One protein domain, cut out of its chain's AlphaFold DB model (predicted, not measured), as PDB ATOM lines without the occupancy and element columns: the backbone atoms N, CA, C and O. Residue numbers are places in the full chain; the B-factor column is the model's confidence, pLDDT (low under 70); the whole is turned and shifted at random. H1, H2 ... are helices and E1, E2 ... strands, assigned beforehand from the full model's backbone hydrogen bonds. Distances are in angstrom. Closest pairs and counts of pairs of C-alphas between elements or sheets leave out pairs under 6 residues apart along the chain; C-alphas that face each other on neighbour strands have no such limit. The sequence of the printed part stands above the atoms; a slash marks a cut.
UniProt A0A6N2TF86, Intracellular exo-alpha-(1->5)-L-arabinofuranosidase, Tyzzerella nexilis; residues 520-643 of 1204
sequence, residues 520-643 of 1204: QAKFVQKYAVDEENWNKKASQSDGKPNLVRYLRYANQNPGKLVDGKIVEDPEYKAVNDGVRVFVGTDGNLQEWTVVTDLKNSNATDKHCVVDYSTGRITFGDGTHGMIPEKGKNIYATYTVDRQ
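Overview. This is residues 520 to 643 of the 1204 residues of the protein "Intracellular exo-alpha-(1->5)-L-arabinofuranosidase" of Tyzzerella nexilis (UniProt A0A6N2TF86). A closed barrel of seven strands makes the body, with E1, E2, E8, E7, E6, E5 and E9 round the ring; the short helix H1 is outside it, and the small hairpin of E3 and E4 lies well off it at the end of two links. The printed part has 124 residues, in the order E1, H1, E2 to E9, and its class is mostly strand, though under half of the residues are in named elements. The barrel is mixed: E7 and E6 are parallel and its other neighbour pairs antiparallel. The whole is compact, with a radius of gyration of the C-alphas of 14.4 A and spans of 39 by 30 by 24 A.

Arrangement. E1, residues 520 to 529, bends by 88 degrees at residue 525. Its pairing is staggered: residues 520 to 527 pair with E9, residues 633 to 642, and residues 528 to 529 with E2, residues 548 to 551. N 523 and O 638 are 3.0 A apart; N 550 and O 529 are 2.8 A apart. H1, residues 536 to 539, is on the barrel, outside it, at a height over the sheet of 7.3 A; its closest C-alpha pair with E1 is Val 529 and Ser 539, 4.2 A. H1 is too short for an O i to N i+4 pair; its one O i to N i+3 pair is within hydrogen-bond range. E3, residues 560 to 562, and E4, residues 565 to 567, form a hairpin, with N 562 and O 565 at 2.9 A; both are apart from the barrel's strands. E5, residues 580 to 585, and E6, residues 588 to 595, form a hairpin, with N 590 and O 583 at 2.9 A. E7, residues 607 to 611, is parallel to E6, with N 608 and O 593 at 3.0 A. E7 and E8, residues 616 to 619, form a hairpin, with N 618 and O 609 at 2.9 A. E8 and E2 are antiparallel, with N 617 and O 549 at 2.7 A. E9 bends by 57 degrees at residue 637 and is antiparallel to E5, with N 582 and O 635 at 2.8 A.

Along the chain. E1 begins at C-alpha 520 (74.470, 133.354, 8.588) and measures 20.9 A from first to last C-alpha. E5 measures 16.1 A, E6 22.6 A and E7 13.5 A. E3 begins at C-alpha 560 (61.058, 121.586, 26.349). E9 measures 25.7 A and ends at C-alpha 642 (71.033, 128.537, 9.479).

Size, cuts and confidence. The two C-alphas farthest apart, those of Gly 564 and Gly 587, are 47.4 A apart. The printed part has no cut. The links E4 to E5, E6 to E7 and E8 to E9 are long. The mean pLDDT of the printed part is 96.0, and no printed residue is under 70.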
ATOM      1  N   GLN A 520      75.228 132.223   8.055       97.81
ATOM      2  CA  GLN A 520      74.470 133.354   8.588       97.81
ATOM      3  C   GLN A 520      73.613 134.007   7.496       97.81
ATOM      4  O   GLN A 520      74.133 134.675   6.597       97.81
ATOM      5  N   ALA A 521      72.296 133.835   7.589       97.00
ATOM      6  CA  ALA A 521      71.322 134.523   6.754       97.00
ATOM      7  C   ALA A 521      71.107 135.947   7.284       97.00
ATOM      8  O   ALA A 521      70.864 136.146   8.479       97.00
ATOM      9  N   LYS A 522      71.202 136.950   6.405       97.19
ATOM     10  CA  LYS A 522      71.118 138.371   6.761       97.19
ATOM     11  C   LYS A 522      69.921 139.046   6.104       97.19
ATOM     12  O   LYS A 522      69.908 139.315   4.904       97.19
ATOM     13  N   PHE A 523      68.954 139.418   6.930       96.12
ATOM     14  CA  PHE A 523      67.727 140.077   6.511       96.12
ATOM     15  C   PHE A 523      67.832 141.572   6.823       96.12
ATOM     16  O   PHE A 523      68.056 141.961   7.969       96.12
ATOM     17  N   VAL A 524      67.687 142.425   5.808       95.44
ATOM     18  CA  VAL A 524      67.719 143.890   5.953       95.44
ATOM     19  C   VAL A 524      66.349 144.441   5.591       95.44
ATOM     20  O   VAL A 524      65.906 144.258   4.460       95.44
ATOM     21  N   GLN A 525      65.689 145.086   6.558       95.12
ATOM     22  CA  GLN A 525      64.347 145.669   6.433       95.12
ATOM     23  C   GLN A 525      63.363 144.757   5.673       95.12
ATOM     24  O   GLN A 525      62.693 145.171   4.729       95.12
ATOM     25  N   LYS A 526      63.273 143.490   6.099       94.62
ATOM     26  CA  LYS A 526      62.265 142.528   5.621       94.62
ATOM     27  C   LYS A 526      61.075 142.526   6.591       94.62
ATOM     28  O   LYS A 526      61.218 142.901   7.754       94.62
ATOM     29  N   TYR A 527      59.890 142.166   6.101       95.56
ATOM     30  CA  TYR A 527      58.646 142.224   6.876       95.56
ATOM     31  C   TYR A 527      58.689 141.319   8.118       95.56
ATOM     32  O   TYR A 527      59.096 140.161   8.019       95.56
ATOM     33  N   ALA A 528      58.208 141.833   9.251       97.38
ATOM     34  CA  ALA A 528      57.817 141.023  10.405       97.38
ATOM     35  C   ALA A 528      56.290 140.861  10.383       97.38
ATOM     36  O   ALA A 528      55.573 141.826  10.129       97.38
ATOM     37  N   VAL A 529      55.791 139.645  10.587       95.69
ATOM     38  CA  VAL A 529      54.470 139.185  10.106       95.69
ATOM     39  C   VAL A 529      53.670 138.471  11.203       95.69
ATOM     40  O   VAL A 529      54.156 138.332  12.322       95.69
ATOM     41  N   ASP A 530      52.440 138.035  10.927       93.81
ATOM     42  CA  ASP A 530      51.767 137.047  11.784       93.81
ATOM     43  C   ASP A 530      52.509 135.695  11.685       93.81
ATOM     44  O   ASP A 530      53.013 135.353  10.613       93.81
ATOM     45  N   GLU A 531      52.563 134.929  12.783       91.88
ATOM     46  CA  GLU A 531      53.415 133.729  12.946       91.88
ATOM     47  C   GLU A 531      53.377 132.780  11.734       91.88
ATOM     48  O   GLU A 531      54.404 132.505  11.112       91.88
ATOM     49  N   GLU A 532      52.163 132.362  11.367       91.44
ATOM     50  CA  GLU A 532      51.870 131.387  10.311       91.44
ATOM     51  C   GLU A 532      51.162 132.017   9.097       91.44
ATOM     52  O   GLU A 532      50.405 131.375   8.367       91.44
ATOM     53  N   ASN A 533      51.375 133.316   8.872       91.75
ATOM     54  CA  ASN A 533      50.904 134.000   7.672       91.75
ATOM     55  C   ASN A 533      51.944 135.022   7.215       91.75
ATOM     56  O   ASN A 533      51.897 136.195   7.575       91.75
ATOM     57  N   TRP A 534      52.888 134.580   6.386       92.31
ATOM     58  CA  TRP A 534      54.011 135.414   5.956       92.31
ATOM     59  C   TRP A 534      53.683 136.439   4.859       92.31
ATOM     60  O   TRP A 534      54.588 137.159   4.432       92.31
ATOM     61  N   ASN A 535      52.420 136.581   4.447       91.19
ATOM     62  CA  ASN A 535      51.991 137.621   3.509       91.19
ATOM     63  C   ASN A 535      52.396 139.025   3.986       91.19
ATOM     64  O   ASN A 535      52.208 139.377   5.148       91.19
ATOM     65  N   LYS A 536      52.828 139.898   3.068       91.38
ATOM     66  CA  LYS A 536      53.124 141.321   3.327       91.38
ATOM     67  C   LYS A 536      52.023 142.014   4.137       91.38
ATOM     68  O   LYS A 536      52.317 142.783   5.049       91.38
ATOM     69  N   LYS A 537      50.754 141.718   3.839       91.62
ATOM     70  CA  LYS A 537      49.582 142.275   4.533       91.62
ATOM     71  C   LYS A 537      49.540 141.924   6.031       91.62
ATOM     72  O   LYS A 537      49.098 142.750   6.819       91.62
ATOM     73  N   ALA A 538      50.059 140.763   6.429       93.31
ATOM     74  CA  ALA A 538      50.178 140.347   7.829       93.31
ATOM     75  C   ALA A 538      51.207 141.173   8.619       93.31
ATOM     76  O   ALA A 538      51.182 141.194   9.845       93.31
ATOM     77  N   SER A 539      52.098 141.908   7.941       95.56
ATOM     78  CA  SER A 539      52.987 142.856   8.620       95.56
ATOM     79  C   SER A 539      52.280 144.114   9.113       95.56
ATOM     80  O   SER A 539      52.848 144.847   9.915       95.56
ATOM     81  N   GLN A 540      51.054 144.394   8.662       96.50
ATOM     82  CA  GLN A 540      50.372 145.637   9.006       96.50
ATOM     83  C   GLN A 540      49.872 145.622  10.449       96.50
ATOM     84  O   GLN A 540      49.246 144.655  10.882       96.50
ATOM     85  N   SER A 541      50.110 146.708  11.182       97.50
ATOM     86  CA  SER A 541      49.421 146.962  12.447       97.50
ATOM     87  C   SER A 541      47.922 147.142  12.204       97.50
ATOM     88  O   SER A 541      47.511 147.848  11.278       97.50
ATOM     89  N   ASP A 542      47.091 146.564  13.065       96.44
ATOM     90  CA  ASP A 542      45.651 146.820  13.087       96.44
ATOM     91  C   ASP A 542      45.262 148.024  13.972       96.44
ATOM     92  O   ASP A 542      44.106 148.462  13.937       96.44
ATOM     93  N   GLY A 543      46.234 148.591  14.698       97.06
ATOM     94  CA  GLY A 543      46.084 149.720  15.615       97.06
ATOM     95  C   GLY A 543      45.669 149.353  17.044       97.06
ATOM     96  O   GLY A 543      45.157 150.228  17.739       97.06
ATOM     97  N   LYS A 544      45.829 148.095  17.484       97.50
ATOM     98  CA  LYS A 544      45.456 147.651  18.841       97.50
ATOM     99  C   LYS A 544      46.640 147.562  19.828       97.50
ATOM    100  O   LYS A 544      47.771 147.329  19.402       97.50
ATOM    101  N   PRO A 545      46.373 147.680  21.148       97.62
ATOM    102  CA  PRO A 545      47.319 147.352  22.221       97.62
ATOM    103  C   PRO A 545      47.962 145.968  22.076       97.62
ATOM    104  O   PRO A 545      47.281 145.022  21.681       97.62
ATOM    105  N   ASN A 546      49.222 145.830  22.504       97.19
ATOM    106  CA  ASN A 546      49.949 144.552  22.571       97.19
ATOM    107  C   ASN A 546      50.045 143.819  21.219       97.19
ATOM    108  O   ASN A 546      49.925 142.594  21.155       97.19
ATOM    109  N   LEU A 547      50.248 144.560  20.123       98.06
ATOM    110  CA  LEU A 547      50.490 143.971  18.804       98.06
ATOM    111  C   LEU A 547      51.712 143.035  18.861       98.06
ATOM    112  O   LEU A 547      52.766 143.424  19.366       98.06
ATOM    113  N   VAL A 548      51.579 141.835  18.293       98.25
ATOM    114  CA  VAL A 548      52.662 140.848  18.180       98.25
ATOM    115  C   VAL A 548      52.987 140.579  16.712       98.25
ATOM    116  O   VAL A 548      52.083 140.416  15.896       98.25
ATOM    117  N   ARG A 549      54.273 140.517  16.362       98.25
ATOM    118  CA  ARG A 549      54.771 140.110  15.035       98.25
ATOM    119  C   ARG A 549      55.944 139.143  15.178       98.25
ATOM    120  O   ARG A 549      56.572 139.101  16.225       98.25
ATOM    121  N   TYR A 550      56.252 138.392  14.131       97.75
ATOM    122  CA  TYR A 550      57.309 137.384  14.110       97.75
ATOM    123  C   TYR A 550      58.286 137.632  12.964       97.75
ATOM    124  O   TYR A 550      57.905 138.081  11.876       97.75
ATOM    125  N   LEU A 551      59.557 137.333  13.213       97.81
ATOM    126  CA  LEU A 551      60.620 137.344  12.216       97.81
ATOM    127  C   LEU A 551      60.528 136.081  11.346       97.81
ATOM    128  O   LEU A 551      60.582 134.962  11.856       97.81
ATOM    129  N   ARG A 552      60.397 136.251  10.021       94.62
ATOM    130  CA  ARG A 552      60.450 135.119   9.079       94.62
ATOM    131  C   ARG A 552      61.804 134.409   9.194       94.62
ATOM    132  O   ARG A 552      62.815 135.046   9.476       94.62
ATOM    133  N   TYR A 553      61.835 133.106   8.925       94.56
ATOM    134  CA  TYR A 553      63.059 132.285   8.947       94.56
ATOM    135  C   TYR A 553      63.821 132.233  10.286       94.56
ATOM    136  O   TYR A 553      64.944 131.731  10.315       94.56
ATOM    137  N   ALA A 554      63.227 132.697  11.393       96.50
ATOM    138  CA  ALA A 554      63.712 132.372  12.730       96.50
ATOM    139  C   ALA A 554      63.765 130.842  12.903       96.50
ATOM    140  O   ALA A 554      62.848 130.127  12.477       96.50
ATOM    141  N   ASN A 555      64.842 130.329  13.506       96.19
ATOM    142  CA  ASN A 555      64.968 128.891  13.737       96.19
ATOM    143  C   ASN A 555      63.815 128.417  14.632       96.19
ATOM    144  O   ASN A 555      63.486 129.077  15.616       96.19
ATOM    145  N   GLN A 556      63.182 127.294  14.284       91.94
ATOM    146  CA  GLN A 556      62.086 126.768  15.099       91.94
ATOM    147  C   GLN A 556      62.623 126.407  16.488       91.94
ATOM    148  O   GLN A 556      63.624 125.698  16.603       91.94
ATOM    149  N   ASN A 557      61.969 126.920  17.530       93.69
ATOM    150  CA  ASN A 557      62.298 126.582  18.907       93.69
ATOM    151  C   ASN A 557      62.019 125.077  19.112       93.69
ATOM    152  O   ASN A 557      60.914 124.638  18.780       93.69
ATOM    153  N   PRO A 558      62.978 124.276  19.612       91.88
ATOM    154  CA  PRO A 558      62.771 122.837  19.802       91.88
ATOM    155  C   PRO A 558      61.712 122.551  20.877       91.88
ATOM    156  O   PRO A 558      61.048 121.519  20.829       91.88
ATOM    157  N   GLY A 559      61.523 123.496  21.802       92.62
ATOM    158  CA  GLY A 559      60.692 123.365  22.985       92.62
ATOM    159  C   GLY A 559      61.336 122.507  24.073       92.62
ATOM    160  O   GLY A 559      62.347 121.836  23.865       92.62
ATOM    161  N   LYS A 560      60.727 122.513  25.260       92.38
ATOM    162  CA  LYS A 560      61.058 121.586  26.349       92.38
ATOM    163  C   LYS A 560      59.818 121.145  27.118       92.38
ATOM    164  O   LYS A 560      58.794 121.828  27.104       92.38
ATOM    165  N   LEU A 561      59.903 119.986  27.770       89.44
ATOM    166  CA  LEU A 561      58.831 119.469  28.621       89.44
ATOM    167  C   LEU A 561      58.841 120.172  29.985       89.44
ATOM    168  O   LEU A 561      59.818 120.093  30.726       89.44
ATOM    169  N   VAL A 562      57.724 120.811  30.333       90.62
ATOM    170  CA  VAL A 562      57.441 121.378  31.659       90.62
ATOM    171  C   VAL A 562      56.049 120.908  32.080       90.62
ATOM    172  O   VAL A 562      55.092 121.047  31.321       90.62
ATOM    173  N   ASP A 563      55.935 120.294  33.259       88.75
ATOM    174  CA  ASP A 563      54.687 119.724  33.801       88.75
ATOM    175  C   ASP A 563      53.908 118.834  32.803       88.75
ATOM    176  O   ASP A 563      52.679 118.860  32.722       88.75
ATOM    177  N   GLY A 564      54.644 118.051  32.003       82.06
ATOM    178  CA  GLY A 564      54.089 117.150  30.985       82.06
ATOM    179  C   GLY A 564      53.597 117.831  29.700       82.06
ATOM    180  O   GLY A 564      53.003 117.161  28.857       82.06
ATOM    181  N   LYS A 565      53.839 119.136  29.528       85.75
ATOM    182  CA  LYS A 565      53.503 119.910  28.323       85.75
ATOM    183  C   LYS A 565      54.763 120.376  27.610       85.75
ATOM    184  O   LYS A 565      55.735 120.752  28.256       85.75
ATOM    185  N   ILE A 566      54.723 120.405  26.281       90.94
ATOM    186  CA  ILE A 566      55.753 121.065  25.476       90.94
ATOM    187  C   ILE A 566      55.513 122.578  25.556       90.94
ATOM    188  O   ILE A 566      54.406 123.046  25.281       90.94
ATOM    189  N   VAL A 567      56.539 123.331  25.944       91.56
ATOM    190  CA  VAL A 567      56.553 124.802  25.970       91.56
ATOM    191  C   VAL A 567      57.769 125.333  25.210       91.56
ATOM    192  O   VAL A 567      58.743 124.604  25.029       91.56
ATOM    193  N   GLU A 568      57.720 126.594  24.773       93.25
ATOM    194  CA  GLU A 568      58.873 127.303  24.192       93.25
ATOM    195  C   GLU A 568      60.062 127.252  25.175       93.25
ATOM    196  O   GLU A 568      59.888 127.519  26.365       93.25
ATOM    197  N   ASP A 569      61.264 126.912  24.701       94.44
ATOM    198  CA  ASP A 569      62.480 127.008  25.508       94.44
ATOM    199  C   ASP A 569      63.042 128.444  25.455       94.44
ATOM    200  O   ASP A 569      63.565 128.831  24.406       94.44
ATOM    201  N   PRO A 570      62.987 129.238  26.545       93.44
ATOM    202  CA  PRO A 570      63.496 130.611  26.558       93.44
ATOM    203  C   PRO A 570      65.032 130.706  26.528       93.44
ATOM    204  O   PRO A 570      65.560 131.807  26.391       93.44
ATOM    205  N   GLU A 571      65.752 129.591  26.686       94.00
ATOM    206  CA  GLU A 571      67.221 129.540  26.622       94.00
ATOM    207  C   GLU A 571      67.727 129.255  25.195       94.00
ATOM    208  O   GLU A 571      68.900 129.489  24.890       94.00
ATOM    209  N   TYR A 572      66.840 128.817  24.294       95.62
ATOM    210  CA  TYR A 572      67.131 128.658  22.873       95.62
ATOM    211  C   TYR A 572      67.335 130.011  22.175       95.62
ATOM    212  O   TYR A 572      66.799 131.041  22.587       95.62
ATOM    213  N   LYS A 573      68.076 130.009  21.061       95.38
ATOM    214  CA  LYS A 573      68.369 131.204  20.260       95.38
ATOM    215  C   LYS A 573      67.897 131.024  18.819       95.38
ATOM    216  O   LYS A 573      68.618 130.519  17.962       95.38
ATOM    217  N   ALA A 574      66.662 131.444  18.565       97.25
ATOM    218  CA  ALA A 574      66.028 131.380  17.252       97.25
ATOM    219  C   ALA A 574      66.542 132.456  16.279       97.25
ATOM    220  O   ALA A 574      66.486 132.263  15.062       97.25
ATOM    221  N   VAL A 575      67.018 133.588  16.814       97.94
ATOM    222  CA  VAL A 575      67.533 134.751  16.073       97.94
ATOM    223  C   VAL A 575      68.731 135.344  16.825       97.94
ATOM    224  O   VAL A 575      68.771 135.328  18.055       97.94
ATOM    225  N   ASN A 576      69.708 135.885  16.097       98.25
ATOM    226  CA  ASN A 576      70.903 136.494  16.685       98.25
ATOM    227  C   ASN A 576      70.635 137.883  17.290       98.25
ATOM    228  O   ASN A 576      69.663 138.556  16.945       98.25
ATOM    229  N   ASP A 577      71.531 138.325  18.179       96.31
ATOM    230  CA  ASP A 577      71.414 139.614  18.872       96.31
ATOM    231  C   ASP A 577      71.481 140.807  17.903       96.31
ATOM    232  O   ASP A 577      72.043 140.726  16.809       96.31
ATOM    233  N   GLY A 578      70.952 141.956  18.331       96.19
ATOM    234  CA  GLY A 578      71.007 143.189  17.539       96.19
ATOM    235  C   GLY A 578      69.912 143.296  16.474       96.19
ATOM    236  O   GLY A 578      70.101 143.980  15.466       96.19
ATOM    237  N   VAL A 579      68.762 142.652  16.703       98.50
ATOM    238  CA  VAL A 579      67.535 142.891  15.929       98.50
ATOM    239  C   VAL A 579      67.168 144.376  16.010       98.50
ATOM    240  O   VAL A 579      67.087 144.950  17.094       98.50
ATOM    241  N   ARG A 580      66.921 144.997  14.854       98.69
ATOM    242  CA  ARG A 580      66.461 146.389  14.731       98.69
ATOM    243  C   ARG A 580      65.072 146.401  14.114       98.69
ATOM    244  O   ARG A 580      64.890 145.838  13.035       98.69
ATOM    245  N   VAL A 581      64.108 147.029  14.782       98.75
ATOM    246  CA  VAL A 581      62.688 147.025  14.394       98.75
ATOM    247  C   VAL A 581      62.308 148.378  13.797       98.75
ATOM    248  O   VAL A 581      62.733 149.422  14.285       98.75
ATOM    249  N   PHE A 582      61.502 148.373  12.738       98.56
ATOM    250  CA  PHE A 582      61.044 149.579  12.053       98.56
ATOM    251  C   PHE A 582      59.539 149.513  11.780       98.56
ATOM    252  O   PHE A 582      58.988 148.447  11.509       98.56
ATOM    253  N   VAL A 583      58.878 150.668  11.796       98.44
ATOM    254  CA  VAL A 583      57.447 150.825  11.508       98.44
ATOM    255  C   VAL A 583      57.272 151.942  10.488       98.44
ATOM    256  O   VAL A 583      57.864 153.014  10.629       98.44
ATOM    257  N   GLY A 584      56.453 151.720   9.461       97.06
ATOM    258  CA  GLY A 584      56.180 152.758   8.470       97.06
ATOM    259  C   GLY A 584      55.448 152.260   7.232       97.06
ATOM    260  O   GLY A 584      54.603 151.369   7.297       97.06
ATOM    261  N   THR A 585      55.769 152.862   6.094       94.50
ATOM    262  CA  THR A 585      55.328 152.429   4.762       94.50
ATOM    263  C   THR A 585      56.552 152.139   3.905       94.50
ATOM    264  O   THR A 585      57.634 152.642   4.191       94.50
ATOM    265  N   ASP A 586      56.398 151.359   2.838       88.94
ATOM    266  CA  ASP A 586      57.455 151.100   1.858       88.94
ATOM    267  C   ASP A 586      58.212 152.397   1.483       88.94
ATOM    268  O   ASP A 586      57.598 153.407   1.139       88.94
ATOM    269  N   GLY A 587      59.544 152.392   1.608       89.06
ATOM    270  CA  GLY A 587      60.399 153.562   1.342       89.06
ATOM    271  C   GLY A 587      60.408 154.669   2.414       89.06
ATOM    272  O   GLY A 587      61.191 155.605   2.291       89.06
ATOM    273  N   ASN A 588      59.595 154.578   3.473       95.06
ATOM    274  CA  ASN A 588      59.540 155.550   4.572       95.06
ATOM    275  C   ASN A 588      59.328 154.844   5.925       95.06
ATOM    276  O   ASN A 588      58.195 154.620   6.364       95.06
ATOM    277  N   LEU A 589      60.438 154.469   6.569       96.88
ATOM    278  CA  LEU A 589      60.474 153.640   7.775       96.88
ATOM    279  C   LEU A 589      61.091 154.395   8.955       96.88
ATOM    280  O   LEU A 589      62.189 154.935   8.837       96.88
ATOM    281  N   GLN A 590      60.422 154.368  10.109       97.44
ATOM    282  CA  GLN A 590      60.967 154.865  11.371       97.44
ATOM    283  C   GLN A 590      61.419 153.698  12.252       97.44
ATOM    284  O   GLN A 590      60.657 152.764  12.486       97.44
ATOM    285  N   GLU A 591      62.643 153.771  12.770       98.25
ATOM    286  CA  GLU A 591      63.177 152.806  13.735       98.25
ATOM    287  C   GLU A 591      62.507 152.937  15.113       98.25
ATOM    288  O   GLU A 591      62.137 154.036  15.535       98.25
ATOM    289  N   TRP A 592      62.337 151.802  15.790       98.31
ATOM    290  CA  TRP A 592      61.804 151.670  17.146       98.31
ATOM    291  C   TRP A 592      62.873 151.049  18.051       98.31
ATOM    292  O   TRP A 592      63.593 150.135  17.643       98.31
ATOM    293  N   THR A 593      62.977 151.536  19.285       98.38
ATOM    294  CA  THR A 593      63.958 151.045  20.260       98.38
ATOM    295  C   THR A 593      63.552 149.656  20.745       98.38
ATOM    296  O   THR A 593      62.432 149.465  21.225       98.38
ATOM    297  N   VAL A 594      64.469 148.692  20.670       98.38
ATOM    298  CA  VAL A 594      64.290 147.394  21.328       98.38
ATOM    299  C   VAL A 594      64.663 147.533  22.806       98.38
ATOM    300  O   VAL A 594      65.759 147.989  23.130       98.38
ATOM    301  N   VAL A 595      63.748 147.154  23.695       98.00
ATOM    302  CA  VAL A 595      63.901 147.186  25.158       98.00
ATOM    303  C   VAL A 595      63.719 145.786  25.754       98.00
ATOM    304  O   VAL A 595      63.157 144.901  25.111       98.00
ATOM    305  N   THR A 596      64.191 145.571  26.984       95.56
ATOM    306  CA  THR A 596      64.059 144.278  27.687       95.56
ATOM    307  C   THR A 596      62.626 143.991  28.130       95.56
ATOM    308  O   THR A 596      62.176 142.853  28.068       95.56
ATOM    309  N   ASP A 597      61.905 145.021  28.575       96.62
ATOM    310  CA  ASP A 597      60.483 144.964  28.892       96.62
ATOM    311  C   ASP A 597      59.833 146.351  28.734       96.62
ATOM    312  O   ASP A 597      60.514 147.377  28.706       96.62
ATOM    313  N   LEU A 598      58.504 146.380  28.613       97.56
ATOM    314  CA  LEU A 598      57.744 147.608  28.354       97.56
ATOM    315  C   LEU A 598      57.379 148.404  29.620       97.56
ATOM    316  O   LEU A 598      56.941 149.544  29.489       97.56
ATOM    317  N   LYS A 599      57.564 147.868  30.838       95.50
ATOM    318  CA  LYS A 599      56.968 148.408  32.085       95.50
ATOM    319  C   LYS A 599      57.401 149.839  32.404       95.50
ATOM    320  O   LYS A 599      56.658 150.571  33.044       95.50
ATOM    321  N   ASN A 600      58.601 150.221  31.966       94.44
ATOM    322  CA  ASN A 600      59.186 151.550  32.174       94.44
ATOM    323  C   ASN A 600      59.058 152.475  30.942       94.44
ATOM    324  O   ASN A 600      59.685 153.530  30.906       94.44
ATOM    325  N   SER A 601      58.293 152.076  29.920       97.25
ATOM    326  CA  SER A 601      58.062 152.863  28.699       97.25
ATOM    327  C   SER A 601      56.814 153.731  28.847       97.25
ATOM    328  O   SER A 601      55.799 153.261  29.347       97.25
ATOM    329  N   ASN A 602      56.848 154.971  28.369       97.44
ATOM    330  CA  ASN A 602      55.690 155.868  28.374       97.44
ATOM    331  C   ASN A 602      54.772 155.598  27.167       97.44
ATOM    332  O   ASN A 602      55.207 155.066  26.149       97.44
ATOM    333  N   ALA A 603      53.519 156.056  27.230       96.19
ATOM    334  CA  ALA A 603      52.508 155.902  26.173       96.19
ATOM    335  C   ALA A 603      52.935 156.398  24.769       96.19
ATOM    336  O   ALA A 603      52.381 155.973  23.756       96.19
ATOM    337  N   THR A 604      53.904 157.314  24.701       96.25
ATOM    338  CA  THR A 604      54.449 157.895  23.462       96.25
ATOM    339  C   THR A 604      55.732 157.230  22.969       96.25
ATOM    340  O   THR A 604      56.200 157.549  21.874       96.25
ATOM    341  N   ASP A 605      56.328 156.339  23.762       98.25
ATOM    342  CA  ASP A 605      57.669 155.830  23.498       98.25
ATOM    343  C   ASP A 605      57.620 154.727  22.442       98.25
ATOM    344  O   ASP A 605      56.891 153.741  22.571       98.25
ATOM    345  N   LYS A 606      58.416 154.886  21.383       98.44
ATOM    346  CA  LYS A 606      58.483 153.964  20.240       98.44
ATOM    347  C   LYS A 606      59.342 152.751  20.584       98.44
ATOM    348  O   LYS A 606      60.415 152.549  20.020       98.44
ATOM    349  N   HIS A 607      58.882 152.005  21.581       98.56
ATOM    350  CA  HIS A 607      59.551 150.859  22.182       98.56
ATOM    351  C   HIS A 607      58.859 149.547  21.802       98.56
ATOM    352  O   HIS A 607      57.637 149.483  21.649       98.56
ATOM    353  N   CYS A 608      59.652 148.491  21.667       98.56
ATOM    354  CA  CYS A 608      59.187 147.123  21.459       98.56
ATOM    355  C   CYS A 608      60.122 146.137  22.168       98.56
ATOM    356  O   CYS A 608      61.285 146.449  22.418       98.56
ATOM    357  N   VAL A 609      59.623 144.951  22.493       98.62
ATOM    358  CA  VAL A 609      60.418 143.854  23.064       98.62
ATOM    359  C   VAL A 609      60.650 142.818  21.978       98.62
ATOM    360  O   VAL A 609      59.712 142.471  21.263       98.62
ATOM    361  N   VAL A 610      61.883 142.324  21.863       98.38
ATOM    362  CA  VAL A 610      62.239 141.208  20.978       98.38
ATOM    363  C   VAL A 610      62.599 140.003  21.833       98.38
ATOM    364  O   VAL A 610      63.482 140.071  22.685       98.38
ATOM    365  N   ASP A 611      61.919 138.898  21.571       97.81
ATOM    366  CA  ASP A 611      62.186 137.593  22.147       97.81
ATOM    367  C   ASP A 611      63.064 136.785  21.185       97.81
ATOM    368  O   ASP A 611      62.625 136.308  20.134       97.81
ATOM    369  N   TYR A 612      64.334 136.644  21.552       97.81
ATOM    370  CA  TYR A 612      65.346 135.963  20.748       97.81
ATOM    371  C   TYR A 612      65.173 134.435  20.712       97.81
ATOM    372  O   TYR A 612      65.770 133.789  19.851       97.81
ATOM    373  N   SER A 613      64.332 133.856  21.578       97.00
ATOM    374  CA  SER A 613      64.048 132.412  21.602       97.00
ATOM    375  C   SER A 613      63.000 131.975  20.575       97.00
ATOM    376  O   SER A 613      62.911 130.793  20.245       97.00
ATOM    377  N   THR A 614      62.238 132.926  20.027       95.88
ATOM    378  CA  THR A 614      61.138 132.682  19.073       95.88
ATOM    379  C   THR A 614      61.161 133.606  17.851       95.88
ATOM    380  O   THR A 614      60.470 133.348  16.868       95.88
ATOM    381  N   GLY A 615      61.921 134.706  17.890       97.00
ATOM    382  CA  GLY A 615      61.822 135.780  16.897       97.00
ATOM    383  C   GLY A 615      60.537 136.611  17.029       97.00
ATOM    384  O   GLY A 615      60.155 137.297  16.079       97.00
ATOM    385  N   ARG A 616      59.852 136.543  18.178       98.06
ATOM    386  CA  ARG A 616      58.631 137.298  18.491       98.06
ATOM    387  C   ARG A 616      58.965 138.749  18.854       98.06
ATOM    388  O   ARG A 616      59.901 139.017  19.599       98.06
ATOM    389  N   ILE A 617      58.176 139.690  18.347       98.62
ATOM    390  CA  ILE A 617      58.243 141.129  18.619       98.62
ATOM    391  C   ILE A 617      56.921 141.549  19.258       98.62
ATOM    392  O   ILE A 617      55.869 141.338  18.653       98.62
ATOM    393  N   THR A 618      56.968 142.189  20.425       98.44
ATOM    394  CA  THR A 618      55.787 142.702  21.140       98.44
ATOM    395  C   THR A 618      55.853 144.224  21.262       98.44
ATOM    396  O   THR A 618      56.870 144.777  21.689       98.44
ATOM    397  N   PHE A 619      54.767 144.905  20.903       98.56
ATOM    398  CA  PHE A 619      54.624 146.363  20.974       98.56
ATOM    399  C   PHE A 619      53.774 146.817  22.173       98.56
ATOM    400  O   PHE A 619      53.125 146.004  22.828       98.56
ATOM    401  N   GLY A 620      53.779 148.125  22.445       97.75
ATOM    402  CA  GLY A 620      53.116 148.729  23.600       97.75
ATOM    403  C   GLY A 620      51.594 148.567  23.660       97.75
ATOM    404  O   GLY A 620      50.915 148.310  22.660       97.75
ATOM    405  N   ASP A 621      51.044 148.762  24.859       97.44
ATOM    406  CA  ASP A 621      49.599 148.739  25.122       97.44
ATOM    407  C   ASP A 621      48.927 150.130  25.028       97.44
ATOM    408  O   ASP A 621      47.708 150.237  25.160       97.44
ATOM    409  N   GLY A 622      49.705 151.192  24.777       96.56
ATOM    410  CA  GLY A 622      49.253 152.590  24.789       96.56
ATOM    411  C   GLY A 622      49.397 153.291  26.146       96.56
ATOM    412  O   GLY A 622      49.103 154.478  26.248       96.56
ATOM    413  N   THR A 623      49.873 152.578  27.168       96.81
ATOM    414  CA  THR A 623      50.323 153.090  28.475       96.81
ATOM    415  C   THR A 623      51.817 152.806  28.648       96.81
ATOM    416  O   THR A 623      52.599 153.718  28.905       96.81
ATOM    417  N   HIS A 624      52.198 151.549  28.426       97.31
ATOM    418  CA  HIS A 624      53.533 150.968  28.483       97.31
ATOM    419  C   HIS A 624      54.115 150.873  27.064       97.31
ATOM    420  O   HIS A 624      54.137 149.807  26.446       97.31
ATOM    421  N   GLY A 625      54.538 152.011  26.510       97.75
ATOM    422  CA  GLY A 625      54.967 152.123  25.113       97.75
ATOM    423  C   GLY A 625      53.826 152.416  24.128       97.75
ATOM    424  O   GLY A 625      52.644 152.169  24.389       97.75
ATOM    425  N   MET A 626      54.202 152.945  22.966       98.31
ATOM    426  CA  MET A 626      53.301 153.364  21.893       98.31
ATOM    427  C   MET A 626      52.709 152.175  21.119       98.31
ATOM    428  O   MET A 626      53.389 151.190  20.833       98.31
ATOM    429  N   ILE A 627      51.451 152.312  20.691       98.50
ATOM    430  CA  ILE A 627      50.802 151.403  19.736       98.50
ATOM    431  C   ILE A 627      51.212 151.792  18.299       98.50
ATOM    432  O   ILE A 627      51.034 152.954  17.922       98.50
ATOM    433  N   PRO A 628      51.713 150.865  17.460       97.81
ATOM    434  CA  PRO A 628      51.995 151.141  16.052       97.81
ATOM    435  C   PRO A 628      50.739 151.572  15.276       97.81
ATOM    436  O   PRO A 628      49.711 150.895  15.323       97.81
ATOM    437  N   GLU A 629      50.820 152.675  14.525       97.00
ATOM    438  CA  GLU A 629      49.701 153.213  13.734       97.00
ATOM    439  C   GLU A 629      49.077 152.163  12.794       97.00
ATOM    440  O   GLU A 629      49.778 151.437  12.082       97.00
ATOM    441  N   LYS A 630      47.740 152.122  12.737       97.75
ATOM    442  CA  LYS A 630      46.989 151.198  11.876       97.75
ATOM    443  C   LYS A 630      47.392 151.338  10.403       97.75
ATOM    444  O   LYS A 630      47.416 152.439   9.857       97.75
ATOM    445  N   GLY A 631      47.647 150.209   9.746       96.00
ATOM    446  CA  GLY A 631      48.025 150.133   8.334       96.00
ATOM    447  C   GLY A 631      49.507 150.391   8.043       96.00
ATOM    448  O   GLY A 631      49.908 150.267   6.889       96.00
ATOM    449  N   LYS A 632      50.339 150.715   9.046       97.75
ATOM    450  CA  LYS A 632      51.801 150.701   8.878       97.75
ATOM    451  C   LYS A 632      52.309 149.266   8.892       97.75
ATOM    452  O   LYS A 632      51.896 148.480   9.745       97.75
ATOM    453  N   ASN A 633      53.229 148.951   7.990       97.62
ATOM    454  CA  ASN A 633      53.943 147.680   7.967       97.62
ATOM    455  C   ASN A 633      54.996 147.665   9.091       97.62
ATOM    456  O   ASN A 633      55.685 148.670   9.306       97.62
ATOM    457  N   ILE A 634      55.160 146.521   9.758       98.38
ATOM    458  CA  ILE A 634      56.288 146.242  10.649       98.38
ATOM    459  C   ILE A 634      57.412 145.564   9.848       98.38
ATOM    460  O   ILE A 634      57.189 144.614   9.094       98.38
ATOM    461  N   TYR A 635      58.637 146.043  10.029       98.06
ATOM    462  CA  TYR A 635      59.851 145.542   9.391       98.06
ATOM    463  C   TYR A 635      60.938 145.275  10.432       98.06
ATOM    464  O   TYR A 635      60.949 145.882  11.503       98.06
ATOM    465  N   ALA A 636      61.908 144.435  10.082       98.25
ATOM    466  CA  ALA A 636      63.096 144.225  10.892       98.25
ATOM    467  C   ALA A 636      64.370 144.034  10.055       98.25
ATOM    468  O   ALA A 636      64.334 143.565   8.915       98.25
ATOM    469  N   THR A 637      65.505 144.361  10.670       98.56
ATOM    470  CA  THR A 637      66.850 143.965  10.238       98.56
ATOM    471  C   THR A 637      67.433 143.034  11.296       98.56
ATOM    472  O   THR A 637      67.460 143.396  12.471       98.56
ATOM    473  N   TYR A 638      67.851 141.836  10.892       98.56
ATOM    474  CA  TYR A 638      68.231 140.736  11.784       98.56
ATOM    475  C   TYR A 638      69.152 139.735  11.072       98.56
ATOM    476  O   TYR A 638      69.288 139.757   9.845       98.56
ATOM    477  N   THR A 639      69.792 138.852  11.840       98.56
ATOM    478  CA  THR A 639      70.526 137.699  11.297       98.56
ATOM    479  C   THR A 639      70.082 136.410  11.981       98.56
ATOM    480  O   THR A 639      69.664 136.432  13.139       98.56
ATOM    481  N   VAL A 640      70.145 135.300  11.251       98.31
ATOM    482  CA  VAL A 640      69.863 133.954  11.759       98.31
ATOM    483  C   VAL A 640      70.962 133.034  11.255       98.31
ATOM    484  O   VAL A 640      71.199 132.972  10.049       98.31
ATOM    485  N   ASP A 641      71.619 132.309  12.153       97.81
ATOM    486  CA  ASP A 641      72.543 131.251  11.753       97.81
ATOM    487  C   ASP A 641      71.726 130.009  11.369       97.81
ATOM    488  O   ASP A 641      70.964 129.467  12.175       97.81
ATOM    489  N   ARG A 642      71.817 129.614  10.094       97.62
ATOM    490  CA  ARG A 642      71.033 128.537   9.479       97.62
ATOM    491  C   ARG A 642      71.933 127.342   9.172       97.62
ATOM    492  O   ARG A 642      73.045 127.512   8.680       97.62
ATOM    493  N   GLN A 643      71.428 126.142   9.436       97.88
ATOM    494  CA  GLN A 643      72.090 124.875   9.117       97.88
ATOM    495  C   GLN A 643      71.793 124.431   7.680       97.88
ATOM    496  O   GLN A 643      70.720 124.720   7.147       97.88
TER     497      GLN A 643